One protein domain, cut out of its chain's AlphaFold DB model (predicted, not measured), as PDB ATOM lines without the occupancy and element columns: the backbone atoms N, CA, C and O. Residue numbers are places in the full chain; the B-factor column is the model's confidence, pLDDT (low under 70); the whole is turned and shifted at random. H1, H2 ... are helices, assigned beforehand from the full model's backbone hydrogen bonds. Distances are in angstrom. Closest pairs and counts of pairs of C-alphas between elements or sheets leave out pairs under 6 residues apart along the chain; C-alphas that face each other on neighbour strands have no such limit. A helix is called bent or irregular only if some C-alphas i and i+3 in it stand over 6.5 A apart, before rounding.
ATOM      1  N   THR A   8     311.241 374.178 455.744       53.22
ATOM      2  CA  THR A   8     312.529 373.520 455.434       53.22
ATOM      3  C   THR A   8     312.392 372.111 454.858       53.22
ATOM      4  O   THR A   8     313.278 371.656 454.139       53.22
ATOM      5  N   LYS A   9     311.286 371.404 455.115       51.19
ATOM      6  CA  LYS A   9     311.129 370.009 454.658       51.19
ATOM      7  C   LYS A   9     310.774 369.875 453.178       51.19
ATOM      8  O   LYS A   9     311.098 368.858 452.576       51.19
ATOM      9  N   GLN A  10     310.123 370.880 452.593       51.94
ATOM     10  CA  GLN A  10     309.669 370.827 451.201       51.94
ATOM     11  C   GLN A  10     310.813 371.070 450.201       51.94
ATOM     12  O   GLN A  10     310.815 370.473 449.127       51.94
ATOM     13  N   HIS A  11     311.817 371.870 450.577       52.22
ATOM     14  CA  HIS A  11     313.023 372.086 449.767       52.22
ATOM     15  C   HIS A  11     313.971 370.880 449.781       52.22
ATOM     16  O   HIS A  11     314.503 370.517 448.740       52.22
ATOM     17  N   ALA A  12     314.083 370.177 450.914       59.16
ATOM     18  CA  ALA A  12     314.995 369.039 451.058       59.16
ATOM     19  C   ALA A  12     314.727 367.884 450.070       59.16
ATOM     20  O   ALA A  12     315.659 367.200 449.650       59.16
ATOM     21  N   TRP A  13     313.465 367.659 449.684       55.91
ATOM     22  CA  TRP A  13     313.122 366.664 448.662       55.91
ATOM     23  C   TRP A  13     313.618 367.102 447.276       55.91
ATOM     24  O   TRP A  13     314.286 366.321 446.594       55.91
ATOM     25  N   TRP A  14     313.326 368.342 446.871       58.97
ATOM     26  CA  TRP A  14     313.758 368.881 445.579       58.97
ATOM     27  C   TRP A  14     315.282 368.938 445.457       58.97
ATOM     28  O   TRP A  14     315.821 368.550 444.422       58.97
ATOM     29  N   ASP A  15     315.972 369.328 446.527       70.06
ATOM     30  CA  ASP A  15     317.433 369.402 446.560       70.06
ATOM     31  C   ASP A  15     318.072 368.022 446.359       70.06
ATOM     32  O   ASP A  15     318.990 367.881 445.555       70.06
ATOM     33  N   ASN A  16     317.542 366.974 446.998       69.06
ATOM     34  CA  ASN A  16     318.046 365.609 446.807       69.06
ATOM     35  C   ASN A  16     317.877 365.118 445.365       69.06
ATOM     36  O   ASN A  16     318.775 364.482 444.817       69.06
ATOM     37  N   TYR A  17     316.742 365.429 444.738       69.94
ATOM     38  CA  TYR A  17     316.481 365.062 443.347       69.94
ATOM     39  C   TYR A  17     317.396 365.805 442.370       69.94
ATOM     40  O   TYR A  17     317.920 365.198 441.437       69.94
ATOM     41  N   LEU A  18     317.624 367.102 442.594       76.62
ATOM     42  CA  LEU A  18     318.536 367.904 441.779       76.62
ATOM     43  C   LEU A  18     319.984 367.440 441.930       76.62
ATOM     44  O   LEU A  18     320.688 367.320 440.930       76.62
ATOM     45  N   VAL A  19     320.417 367.118 443.151       76.44
ATOM     46  CA  VAL A  19     321.749 366.560 443.423       76.44
ATOM     47  C   VAL A  19     321.916 365.194 442.757       76.44
ATOM     48  O   VAL A  19     322.950 364.944 442.139       76.44
ATOM     49  N   ALA A  20     320.900 364.330 442.811       75.06
ATOM     50  CA  ALA A  20     320.922 363.040 442.127       75.06
ATOM     51  C   ALA A  20     320.956 363.183 440.597       75.06
ATOM     52  O   ALA A  20     321.676 362.439 439.931       75.06
ATOM     53  N   LEU A  21     320.229 364.158 440.040       80.44
ATOM     54  CA  LEU A  21     320.241 364.470 438.609       80.44
ATOM     55  C   LEU A  21     321.617 364.983 438.163       80.44
ATOM     56  O   LEU A  21     322.160 364.511 437.167       80.44
ATOM     57  N   LEU A  22     322.209 365.909 438.923       83.00
ATOM     58  CA  LEU A  22     323.563 366.413 438.678       83.00
ATOM     59  C   LEU A  22     324.598 365.287 438.767       83.00
ATOM     60  O   LEU A  22     325.444 365.163 437.883       83.00
ATOM     61  N   GLY A  23     324.495 364.437 439.791       81.81
ATOM     62  CA  GLY A  23     325.335 363.251 439.949       81.81
ATOM     63  C   GLY A  23     325.228 362.309 438.752       81.81
ATOM     64  O   GLY A  23     326.246 361.897 438.202       81.81
ATOM     65  N   LEU A  24     324.013 362.045 438.271       82.19
ATOM     66  CA  LEU A  24     323.786 361.198 437.102       82.19
ATOM     67  C   LEU A  24     324.413 361.783 435.827       82.19
ATOM     68  O   LEU A  24     325.045 361.050 435.068       82.19
ATOM     69  N   VAL A  25     324.277 363.093 435.600       86.25
ATOM     70  CA  VAL A  25     324.880 363.769 434.439       86.25
ATOM     71  C   VAL A  25     326.406 363.700 434.498       86.25
ATOM     72  O   VAL A  25     327.037 363.371 433.490       86.25
ATOM     73  N   LEU A  26     327.011 363.939 435.669       82.62
ATOM     74  CA  LEU A  26     328.458 363.787 435.848       82.62
ATOM     75  C   LEU A  26     328.899 362.337 435.621       82.62
ATOM     76  O   LEU A  26     329.848 362.106 434.874       82.62
ATOM     77  N   ALA A  27     328.208 361.361 436.214       81.25
ATOM     78  CA  ALA A  27     328.522 359.942 436.053       81.25
ATOM     79  C   ALA A  27     328.457 359.505 434.582       81.25
ATOM     80  O   ALA A  27     329.364 358.825 434.101       81.25
ATOM     81  N   ALA A  28     327.428 359.940 433.847       81.94
ATOM     82  CA  ALA A  28     327.290 359.670 432.419       81.94
ATOM     83  C   ALA A  28     328.427 360.312 431.609       81.94
ATOM     84  O   ALA A  28     329.022 359.653 430.758       81.94
ATOM     85  N   GLY A  29     328.783 361.565 431.912       84.00
ATOM     86  CA  GLY A  29     329.905 362.256 431.275       84.00
ATOM     87  C   GLY A  29     331.241 361.546 431.504       84.00
ATOM     88  O   GLY A  29     331.979 361.296 430.550       84.00
ATOM     89  N   PHE A  30     331.527 361.147 432.746       81.69
ATOM     90  CA  PHE A  30     332.730 360.385 433.087       81.69
ATOM     91  C   PHE A  30     332.760 359.009 432.421       81.69
ATOM     92  O   PHE A  30     333.808 358.603 431.925       81.69
ATOM     93  N   ALA A  31     331.626 358.309 432.353       81.19
ATOM     94  CA  ALA A  31     331.535 357.019 431.679       81.19
ATOM     95  C   ALA A  31     331.787 357.142 430.167       81.19
ATOM     96  O   ALA A  31     332.566 356.370 429.612       81.19
ATOM     97  N   ILE A  32     331.196 358.141 429.503       85.31
ATOM     98  CA  ILE A  32     331.418 358.399 428.070       85.31
ATOM     99  C   ILE A  32     332.885 358.764 427.813       85.31
ATOM    100  O   ILE A  32     333.500 358.231 426.889       85.31
ATOM    101  N   ALA A  33     333.472 359.617 428.656       81.19
ATOM    102  CA  ALA A  33     334.883 359.981 428.563       81.19
ATOM    103  C   ALA A  33     335.807 358.775 428.803       81.19
ATOM    104  O   ALA A  33     336.812 358.624 428.110       81.19
ATOM    105  N   ALA A  34     335.453 357.885 429.735       79.50
ATOM    106  CA  ALA A  34     336.185 356.649 429.985       79.50
ATOM    107  C   ALA A  34     336.141 355.708 428.773       79.50
ATOM    108  O   ALA A  34     337.175 355.172 428.376       79.50
ATOM    109  N   ILE A  35     334.969 355.543 428.150       84.25
ATOM    110  CA  ILE A  35     334.790 354.725 426.940       84.25
ATOM    111  C   ILE A  35     335.606 355.301 425.778       84.25
ATOM    112  O   ILE A  35     336.319 354.562 425.097       84.25
ATOM    113  N   ALA A  36     335.567 356.621 425.583       83.94
ATOM    114  CA  ALA A  36     336.363 357.295 424.562       83.94
ATOM    115  C   ALA A  36     337.875 357.126 424.813       83.94
ATOM    116  O   ALA A  36     338.610 356.739 423.902       83.94
ATOM    117  N   ALA A  37     338.341 357.316 426.053       77.62
ATOM    118  CA  ALA A  37     339.743 357.117 426.431       77.62
ATOM    119  C   ALA A  37     340.201 355.660 426.249       77.62
ATOM    120  O   ALA A  37     341.310 355.418 425.771       77.62
ATOM    121  N   ALA A  38     339.339 354.689 426.567       80.25
ATOM    122  CA  ALA A  38     339.613 353.272 426.348       80.25
ATOM    123  C   ALA A  38     339.716 352.944 424.852       80.25
ATOM    124  O   ALA A  38     340.629 352.229 424.446       80.25
ATOM    125  N   SER A  39     338.835 353.519 424.024       80.50
ATOM    126  CA  SER A  39     338.877 353.336 422.566       80.50
ATOM    127  C   SER A  39     340.146 353.918 421.928       80.50
ATOM    128  O   SER A  39     340.634 353.388 420.934       80.50
ATOM    129  N   GLY A  40     340.725 354.956 422.542       81.81
ATOM    130  CA  GLY A  40     342.017 355.536 422.166       81.81
ATOM    131  C   GLY A  40     343.246 354.829 422.755       81.81
ATOM    132  O   GLY A  40     344.354 355.332 422.596       81.81
ATOM    133  N   GLY A  41     343.082 353.705 423.468       79.12
ATOM    134  CA  GLY A  41     344.188 352.959 424.086       79.12
ATOM    135  C   GLY A  41     344.754 353.575 425.374       79.12
ATOM    136  O   GLY A  41     345.699 353.039 425.952       79.12
ATOM    137  N   ALA A  42     344.168 354.667 425.876       83.62
ATOM    138  CA  ALA A  42     344.561 355.328 427.121       83.62
ATOM    139  C   ALA A  42     343.885 354.672 428.339       83.62
ATOM    140  O   ALA A  42     343.133 355.304 429.088       83.62
ATOM    141  N   TYR A  43     344.168 353.386 428.556       81.56
ATOM    142  CA  TYR A  43     343.576 352.587 429.635       81.56
ATOM    143  C   TYR A  43     343.714 353.192 431.049       81.56
ATOM    144  O   TYR A  43     342.727 353.159 431.783       81.56
ATOM    145  N   PRO A  44     344.851 353.797 431.456       83.00
ATOM    146  CA  PRO A  44     344.970 354.392 432.792       83.00
ATOM    147  C   PRO A  44     343.984 355.544 433.013       83.00
ATOM    148  O   PRO A  44     343.402 355.666 434.092       83.00
ATOM    149  N   VAL A  45     343.767 356.352 431.971       79.38
ATOM    150  CA  VAL A  45     342.835 357.488 431.974       79.38
ATOM    151  C   VAL A  45     341.392 356.986 431.998       79.38
ATOM    152  O   VAL A  45     340.576 357.480 432.771       79.38
ATOM    153  N   ALA A  46     341.081 355.945 431.223       77.69
ATOM    154  CA  ALA A  46     339.766 355.313 431.247       77.69
ATOM    155  C   ALA A  46     339.404 354.768 432.638       77.69
ATOM    156  O   ALA A  46     338.294 354.986 433.119       77.69
ATOM    157  N   ILE A  47     340.354 354.112 433.311       83.62
ATOM    158  CA  ILE A  47     340.152 353.560 434.659       83.62
ATOM    159  C   ILE A  47     339.922 354.677 435.681       83.62
ATOM    160  O   ILE A  47     339.030 354.557 436.518       83.62
ATOM    161  N   THR A  48     340.679 355.775 435.611       88.44
ATOM    162  CA  THR A  48     340.490 356.909 436.534       88.44
ATOM    163  C   THR A  48     339.141 357.588 436.328       88.44
ATOM    164  O   THR A  48     338.446 357.866 437.302       88.44
ATOM    165  N   LEU A  49     338.727 357.799 435.078       79.75
ATOM    166  CA  LEU A  49     337.416 358.369 434.757       79.75
ATOM    167  C   LEU A  49     336.272 357.446 435.199       79.75
ATOM    168  O   LEU A  49     335.305 357.909 435.799       79.75
ATOM    169  N   ALA A  50     336.406 356.137 434.982       78.00
ATOM    170  CA  ALA A  50     335.434 355.158 435.457       78.00
ATOM    171  C   ALA A  50     335.339 355.153 436.991       78.00
ATOM    172  O   ALA A  50     334.238 355.175 437.534       78.00
ATOM    173  N   ALA A  51     336.474 355.194 437.696       86.88
ATOM    174  CA  ALA A  51     336.507 355.263 439.155       86.88
ATOM    175  C   ALA A  51     335.862 356.550 439.694       86.88
ATOM    176  O   ALA A  51     335.146 356.499 440.694       86.88
ATOM    177  N   LEU A  52     336.053 357.684 439.011       84.94
ATOM    178  CA  LEU A  52     335.394 358.947 439.351       84.94
ATOM    179  C   LEU A  52     333.879 358.897 439.132       84.94
ATOM    180  O   LEU A  52     333.159 359.549 439.879       84.94
ATOM    181  N   ALA A  53     333.378 358.111 438.176       81.50
ATOM    182  CA  ALA A  53     331.940 357.966 437.936       81.50
ATOM    183  C   ALA A  53     331.211 357.205 439.060       81.50
ATOM    184  O   ALA A  53     330.053 357.500 439.357       81.50
ATOM    185  N   VAL A  54     331.881 356.242 439.706       84.25
ATOM    186  CA  VAL A  54     331.302 355.369 440.747       84.25
ATOM    187  C   VAL A  54     330.616 356.137 441.890       84.25
ATOM    188  O   VAL A  54     329.437 355.870 442.136       84.25
ATOM    189  N   PRO A  55     331.267 357.089 442.590       82.38
ATOM    190  CA  PRO A  55     330.636 357.803 443.701       82.38
ATOM    191  C   PRO A  55     329.418 358.629 443.276       82.38
ATOM    192  O   PRO A  55     328.534 358.851 444.097       82.38
ATOM    193  N   PHE A  56     329.342 359.052 442.013       79.69
ATOM    194  CA  PHE A  56     328.187 359.783 441.492       79.69
ATOM    195  C   PHE A  56     327.054 358.858 441.034       79.69
ATOM    196  O   PHE A  56     325.891 359.243 441.106       79.69
ATOM    197  N   ALA A  57     327.369 357.629 440.617       78.19
ATOM    198  CA  ALA A  57     326.374 356.637 440.215       78.19
ATOM    199  C   ALA A  57     325.692 355.948 441.412       78.19
ATOM    200  O   ALA A  57     324.505 355.627 441.339       78.19
ATOM    201  N   ILE A  58     326.415 355.724 442.519       79.38
ATOM    202  CA  ILE A  58     325.896 355.003 443.697       79.38
ATOM    203  C   ILE A  58     324.609 355.635 444.263       79.38
ATOM    204  O   ILE A  58     323.629 354.902 444.410       79.38
ATOM    205  N   PRO A  59     324.547 356.951 444.562       78.75
ATOM    206  CA  PRO A  59     323.340 357.572 445.108       78.75
ATOM    207  C   PRO A  59     322.137 357.398 444.182       78.75
ATOM    208  O   PRO A  59     321.045 357.078 444.643       78.75
ATOM    209  N   THR A  60     322.352 357.535 442.872       78.12
ATOM    210  CA  THR A  60     321.300 357.378 441.868       78.12
ATOM    211  C   THR A  60     320.791 355.941 441.803       78.12
ATOM    212  O   THR A  60     319.583 355.724 441.771       78.12
ATOM    213  N   ILE A  61     321.686 354.947 441.846       78.69
ATOM    214  CA  ILE A  61     321.298 353.529 441.881       78.69
ATOM    215  C   ILE A  61     320.492 353.234 443.147       78.69
ATOM    216  O   ILE A  61     319.437 352.613 443.059       78.69
ATOM    217  N   VAL A  62     320.955 353.699 444.311       82.44
ATOM    218  CA  VAL A  62     320.255 353.504 445.591       82.44
ATOM    219  C   VAL A  62     318.869 354.146 445.562       82.44
ATOM    220  O   VAL A  62     317.903 353.523 446.002       82.44
ATOM    221  N   GLN A  63     318.754 355.355 445.009       80.75
ATOM    222  CA  GLN A  63     317.476 356.040 444.856       80.75
ATOM    223  C   GLN A  63     316.521 355.250 443.956       80.75
ATOM    224  O   GLN A  63     315.411 354.951 444.387       80.75
ATOM    225  N   ILE A  64     316.965 354.841 442.763       81.12
ATOM    226  CA  ILE A  64     316.153 354.055 441.820       81.12
ATOM    227  C   ILE A  64     315.702 352.736 442.458       81.12
ATOM    228  O   ILE A  64     314.538 352.355 442.335       81.12
ATOM    229  N   LEU A  65     316.600 352.039 443.162       82.50
ATOM    230  CA  LEU A  65     316.282 350.773 443.824       82.50
ATOM    231  C   LEU A  65     315.253 350.962 444.943       82.50
ATOM    232  O   LEU A  65     314.323 350.165 445.073       82.50
ATOM    233  N   GLY A  66     315.407 352.024 445.739       83.19
ATOM    234  CA  GLY A  66     314.463 352.386 446.792       83.19
ATOM    235  C   GLY A  66     313.087 352.737 446.234       83.19
ATOM    236  O   GLY A  66     312.072 352.279 446.755       83.19
ATOM    237  N   GLU A  67     313.044 353.489 445.139       82.06
ATOM    238  CA  GLU A  67     311.796 353.873 444.486       82.06
ATOM    239  C   GLU A  67     311.092 352.668 443.864       82.06
ATOM    240  O   GLU A  67     309.899 352.472 444.084       82.06
ATOM    241  N   LEU A  68     311.837 351.793 443.181       84.31
ATOM    242  CA  LEU A  68     311.316 350.539 442.641       84.31
ATOM    243  C   LEU A  68     310.739 349.643 443.746       84.31
ATOM    244  O   LEU A  68     309.657 349.077 443.583       84.31
ATOM    245  N   LEU A  69     311.433 349.541 444.884       88.56
ATOM    246  CA  LEU A  69     310.948 348.792 446.039       88.56
ATOM    247  C   LEU A  69     309.644 349.386 446.574       88.56
ATOM    248  O   LEU A  69     308.713 348.634 446.847       88.56
ATOM    249  N   ILE A  70     309.548 350.710 446.697       86.81
ATOM    250  CA  ILE A  70     308.325 351.393 447.139       86.81
ATOM    251  C   ILE A  70     307.182 351.137 446.153       86.81
ATOM    252  O   ILE A  70     306.092 350.743 446.573       86.81
ATOM    253  N   TYR A  71     307.430 351.287 444.850       83.94
ATOM    254  CA  TYR A  71     306.441 351.013 443.807       83.94
ATOM    255  C   TYR A  71     305.960 349.564 443.807       83.94
ATOM    256  O   TYR A  71     304.813 349.318 443.445       83.94
ATOM    257  N   LEU A  72     306.791 348.614 444.236       86.94
ATOM    258  CA  LEU A  72     306.395 347.219 444.411       86.94
ATOM    259  C   LEU A  72     305.665 346.983 445.742       86.94
ATOM    260  O   LEU A  72     304.702 346.219 445.800       86.94
ATOM    261  N   LEU A  73     306.091 347.639 446.821       89.75
ATOM    262  CA  LEU A  73     305.534 347.438 448.156       89.75
ATOM    263  C   LEU A  73     304.120 348.017 448.278       89.75
ATOM    264  O   LEU A  73     303.258 347.393 448.892       89.75
ATOM    265  N   ILE A  74     303.865 349.181 447.673       88.50
ATOM    266  CA  ILE A  74     302.550 349.840 447.679       88.50
ATOM    267  C   ILE A  74     301.432 348.901 447.188       88.50
ATOM    268  O   ILE A  74     300.482 348.689 447.946       88.50
ATOM    269  N   PRO A  75     301.500 348.295 445.986       87.62
ATOM    270  CA  PRO A  75     300.450 347.403 445.510       87.62
ATOM    271  C   PRO A  75     300.367 346.119 446.337       87.62
ATOM    272  O   PRO A  75     299.261 345.650 446.585       87.62
ATOM    273  N   VAL A  76     301.486 345.574 446.825       89.69
ATOM    274  CA  VAL A  76     301.474 344.392 447.709       89.69
ATOM    275  C   VAL A  76     300.715 344.682 449.004       89.69
ATOM    276  O   VAL A  76     299.854 343.900 449.408       89.69
ATOM    277  N   VAL A  77     300.992 345.822 449.639       87.06
ATOM    278  CA  VAL A  77     300.290 346.257 450.852       87.06
ATOM    279  C   VAL A  77     298.823 346.543 450.551       87.06
ATOM    280  O   VAL A  77     297.964 346.132 451.326       87.06
ATOM    281  N   LEU A  78     298.517 347.192 449.425       89.69
ATOM    282  CA  LEU A  78     297.147 347.492 449.016       89.69
ATOM    283  C   LEU A  78     296.337 346.212 448.788       89.69
ATOM    284  O   LEU A  78     295.249 346.073 449.341       89.69
ATOM    285  N   VAL A  79     296.881 345.251 448.039       89.12
ATOM    286  CA  VAL A  79     296.259 343.939 447.805       89.12
ATOM    287  C   VAL A  79     296.085 343.198 449.125       89.12
ATOM    288  O   VAL A  79     294.993 342.711 449.414       89.12
ATOM    289  N   GLY A  80     297.123 343.166 449.962       85.44
ATOM    290  CA  GLY A  80     297.047 342.588 451.298       85.44
ATOM    291  C   GLY A  80     295.914 343.207 452.110       85.44
ATOM    292  O   GLY A  80     295.083 342.485 452.642       85.44
ATOM    293  N   PHE A  81     295.812 344.532 452.146       85.62
ATOM    294  CA  PHE A  81     294.779 345.247 452.892       85.62
ATOM    295  C   PHE A  81     293.367 344.984 452.351       85.62
ATOM    296  O   PHE A  81     292.458 344.679 453.128       85.62
ATOM    297  N   VAL A  82     293.192 345.033 451.027       88.06
ATOM    298  CA  VAL A  82     291.919 344.760 450.340       88.06
ATOM    299  C   VAL A  82     291.454 343.324 450.560       88.06
ATOM    300  O   VAL A  82     290.255 343.100 450.667       88.06
ATOM    301  N   LEU A  83     292.367 342.357 450.664       82.69
ATOM    302  CA  LEU A  83     292.024 340.961 450.950       82.69
ATOM    303  C   LEU A  83     291.822 340.706 452.448       82.69
ATOM    304  O   LEU A  83     290.943 339.941 452.842       82.69
ATOM    305  N   PHE A  84     292.605 341.352 453.309       77.81
ATOM    306  CA  PHE A  84     292.581 341.102 454.750       77.81
ATOM    307  C   PHE A  84     291.362 341.738 455.431       77.81
ATOM    308  O   PHE A  84     290.768 341.130 456.324       77.81
ATOM    309  N   LEU A  85     290.933 342.926 454.988       76.94
ATOM    310  CA  LEU A  85     289.729 343.594 455.494       76.94
ATOM    311  C   LEU A  85     288.440 342.758 455.381       76.94
ATOM    312  O   LEU A  85     287.760 342.596 456.398       76.94
ATOM    313  N   PRO A  86     288.075 342.198 454.213       76.69
ATOM    314  CA  PRO A  86     286.881 341.371 454.090       76.69
ATOM    315  C   PRO A  86     287.015 340.072 454.888       76.69
ATOM    316  O   PRO A  86     286.044 339.646 455.508       76.69
ATOM    317  N   ILE A  87     288.214 339.487 454.986       75.50
ATOM    318  CA  ILE A  87     288.458 338.318 455.849       75.50
ATOM    319  C   ILE A  87     288.166 338.655 457.320       75.50
ATOM    320  O   ILE A  87     287.525 337.870 458.019       75.50
ATOM    321  N   LEU A  88     288.566 339.834 457.797       66.69
ATOM    322  CA  LEU A  88     288.226 340.335 459.135       66.69
ATOM    323  C   LEU A  88     286.738 340.669 459.310       66.69
ATOM    324  O   LEU A  88     286.215 340.547 460.421       66.69
ATOM    325  N   ALA A  89     286.059 341.113 458.253       72.00
ATOM    326  CA  ALA A  89     284.632 341.418 458.291       72.00
ATOM    327  C   ALA A  89     283.775 340.144 458.357       72.00
ATOM    328  O   ALA A  89     282.811 340.098 459.121       72.00
ATOM    329  N   VAL A  90     284.157 339.108 457.604       75.12
ATOM    330  CA  VAL A  90     283.378 337.873 457.435       75.12
ATOM    331  C   VAL A  90     283.770 336.790 458.449       75.12
ATOM    332  O   VAL A  90     282.913 336.025 458.885       75.12
ATOM    333  N   SER A  91     285.036 336.719 458.886       71.62
ATOM    334  CA  SER A  91     285.511 335.648 459.778       71.62
ATOM    335  C   SER A  91     285.528 336.049 461.265       71.62
ATOM    336  O   SER A  91     286.385 336.828 461.707       71.62
ATOM    337  N   PRO A  92     284.659 335.457 462.113       70.44
ATOM    338  CA  PRO A  92     284.690 335.684 463.559       70.44
ATOM    339  C   PRO A  92     285.974 335.151 464.221       70.44
ATOM    340  O   PRO A  92     286.413 335.703 465.235       70.44
ATOM    341  N   ALA A  93     286.617 334.132 463.636       73.12
ATOM    342  CA  ALA A  93     287.902 333.602 464.099       73.12
ATOM    343  C   ALA A  93     289.044 334.613 463.882       73.12
ATOM    344  O   ALA A  93     289.817 334.867 464.812       73.12
ATOM    345  N   ALA A  94     289.084 335.265 462.713       66.81
ATOM    346  CA  ALA A  94     290.054 336.318 462.408       66.81
ATOM    347  C   ALA A  94     289.895 337.529 463.346       66.81
ATOM    348  O   ALA A  94     290.878 338.018 463.904       66.81
ATOM    349  N   ARG A  95     288.654 337.943 463.643       68.62
ATOM    350  CA  ARG A  95     288.360 338.986 464.651       68.62
ATOM    351  C   ARG A  95     288.832 338.627 466.059       68.62
ATOM    352  O   ARG A  95     289.264 339.500 466.812       68.62
ATOM    353  N   LYS A  96     288.701 337.362 466.467       75.50
ATOM    354  CA  LYS A  96     289.123 336.896 467.801       75.50
ATOM    355  C   LYS A  96     290.648 336.807 467.902       75.50
ATOM    356  O   LYS A  96     291.201 337.076 468.965       75.50
ATOM    357  N   TRP A  97     291.324 336.460 466.810       77.75
ATOM    358  CA  TRP A  97     292.784 336.493 466.714       77.75
ATOM    359  C   TRP A  97     293.328 337.928 466.731       77.75
ATOM    360  O   TRP A  97     294.157 338.244 467.583       77.75
ATOM    361  N   ALA A  98     292.781 338.825 465.903       73.25
ATOM    362  CA  ALA A  98     293.193 340.230 465.850       73.25
ATOM    363  C   ALA A  98     293.017 340.941 467.202       73.25
ATOM    364  O   ALA A  98     293.936 341.600 467.678       73.25
ATOM    365  N   ARG A  99     291.880 340.730 467.883       75.12
ATOM    366  CA  ARG A  99     291.640 341.290 469.225       75.12
ATOM    367  C   ARG A  99     292.591 340.771 470.299       75.12
ATOM    368  O   ARG A  99     292.856 341.509 471.234       75.12
ATOM    369  N   ARG A 100     293.071 339.528 470.197       78.19
ATOM    370  CA  ARG A 100     294.090 339.003 471.121       78.19
ATOM    371  C   ARG A 100     295.440 339.657 470.842       78.19
ATOM    372  O   ARG A 100     296.029 340.241 471.737       78.19
ATOM    373  N   ARG A 101     295.848 339.703 469.570       72.06
ATOM    374  CA  ARG A 101     297.123 340.301 469.154       72.06
ATOM    375  C   ARG A 101     297.243 341.798 469.474       72.06
ATOM    376  O   ARG A 101     298.347 342.254 469.743       72.06
ATOM    377  N   TRP A 102     296.139 342.545 469.426       71.88
ATOM    378  CA  TRP A 102     296.090 343.969 469.791       71.88
ATOM    379  C   TRP A 102     295.994 344.241 471.290       71.88
ATOM    380  O   TRP A 102     296.255 345.360 471.698       71.88
ATOM    381  N   ARG A 103     295.582 343.259 472.096       74.25
ATOM    382  CA  ARG A 103     295.484 343.406 473.554       74.25
ATOM    383  C   ARG A 103     296.790 343.036 474.261       74.25
ATOM    384  O   ARG A 103     297.012 343.477 475.377       74.25
ATOM    385  N   ASP A 104     297.631 342.251 473.588       63.38
ATOM    386  CA  ASP A 104     298.970 341.861 474.042       63.38
ATOM    387  C   ASP A 104     300.070 342.862 473.611       63.38
ATOM    388  O   ASP A 104     301.258 342.547 473.692       63.38
ATOM    389  N   ARG A 105     299.695 344.045 473.108       50.03
ATOM    390  CA  ARG A 105     300.583 345.200 472.907       50.03
ATOM    391  C   ARG A 105     300.071 346.367 473.732       50.03
ATOM    392  O   ARG A 105     300.936 347.122 474.216       50.03
TER     393      ARG A 105
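AT A GLANCE: This is residues 8 to 105 of the 105 residues of an uncharacterized protein of Nocardia ninae NBRC 108245 (UniProt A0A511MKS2). Two long helices make a lopsided Y: the second part of H1 and the short arm H2a run side by side as a helical hairpin, which is the stem, and beyond it the first part of H1 and the long arm H2b spread apart. At the far end of H2b the short helix H3 turns off at a corner, and residues 8 to 15, 64 to 83 and 99 to 105 stand free. The printed part has 98 residues with three named helices in the order H1, H2, H3 and no named strand, and its class is all helix. It is extended, with a radius of gyration of the C-alphas of 24.3 A and spans of 73 by 34 by 23 A, and the long arm H2b makes much of the length.

IN THESE COORDINATES: H1 covers residues 8 to 39 and measures 46.7 A from C-alpha 8 at (312.529, 373.520, 455.434) to C-alpha 39 at (338.877, 353.336, 422.566). H2, residues 43 to 90, was assigned as one helix by its hydrogen bonds but is bent, with C-alphas 52 and 55 standing 6.5 A apart. Its arm H2a holds residues 43 to 52, and its arm H2b holds residues 55 to 90 and measures 53.1 A. H3 covers residues 92 to 103 and ends with C-alpha 103 at (295.484, 343.406, 473.554).

HOW THE PARTS SIT: H1 and H2a form a helical hairpin, opposite ways at a shallow tilt of 7 degrees. H1 touches H2a with residues 27 to 38 alone, and the closest C-alphas, of Ala 34 and Ala 46, are 4.0 A apart. H2a and H2b stand at a steep tilt of 45 degrees. H1, with residues 20 to 27 alone, touches residues 56 to 60 of H2b; the closest C-alphas, of Gly 23 and Phe 56, are 4.7 A apart. These two run opposite ways at a steep tilt of 51 degrees. H2b and H3 touch only at the corner by their link, where the closest C-alphas, of Leu 88 and Ala 94, are 5.5 A apart; they run opposite ways at a steep tilt of 54 degrees. H3 is apart from H1 and from H2a. Every O i to N i+4 pair is within hydrogen-bond range in H2a and H3, against 25 of 28 in H1 and 27 of 32 in H2b.

THE WHOLE: The two C-alphas farthest apart, of Gly 41 and Pro 92, are 73.5 A apart. The printed part has no cut and ends at Arg 105, the chain's last residue. The links from H1 to H2, of 3 residues, and from H2 to H3, of 1 residue, are both tight. The mean pLDDT of the printed part is 77.9, and 14 residues are under 70: residues 8 to 14, 16 to 17, 88, 94 to 95 and 104 to 105.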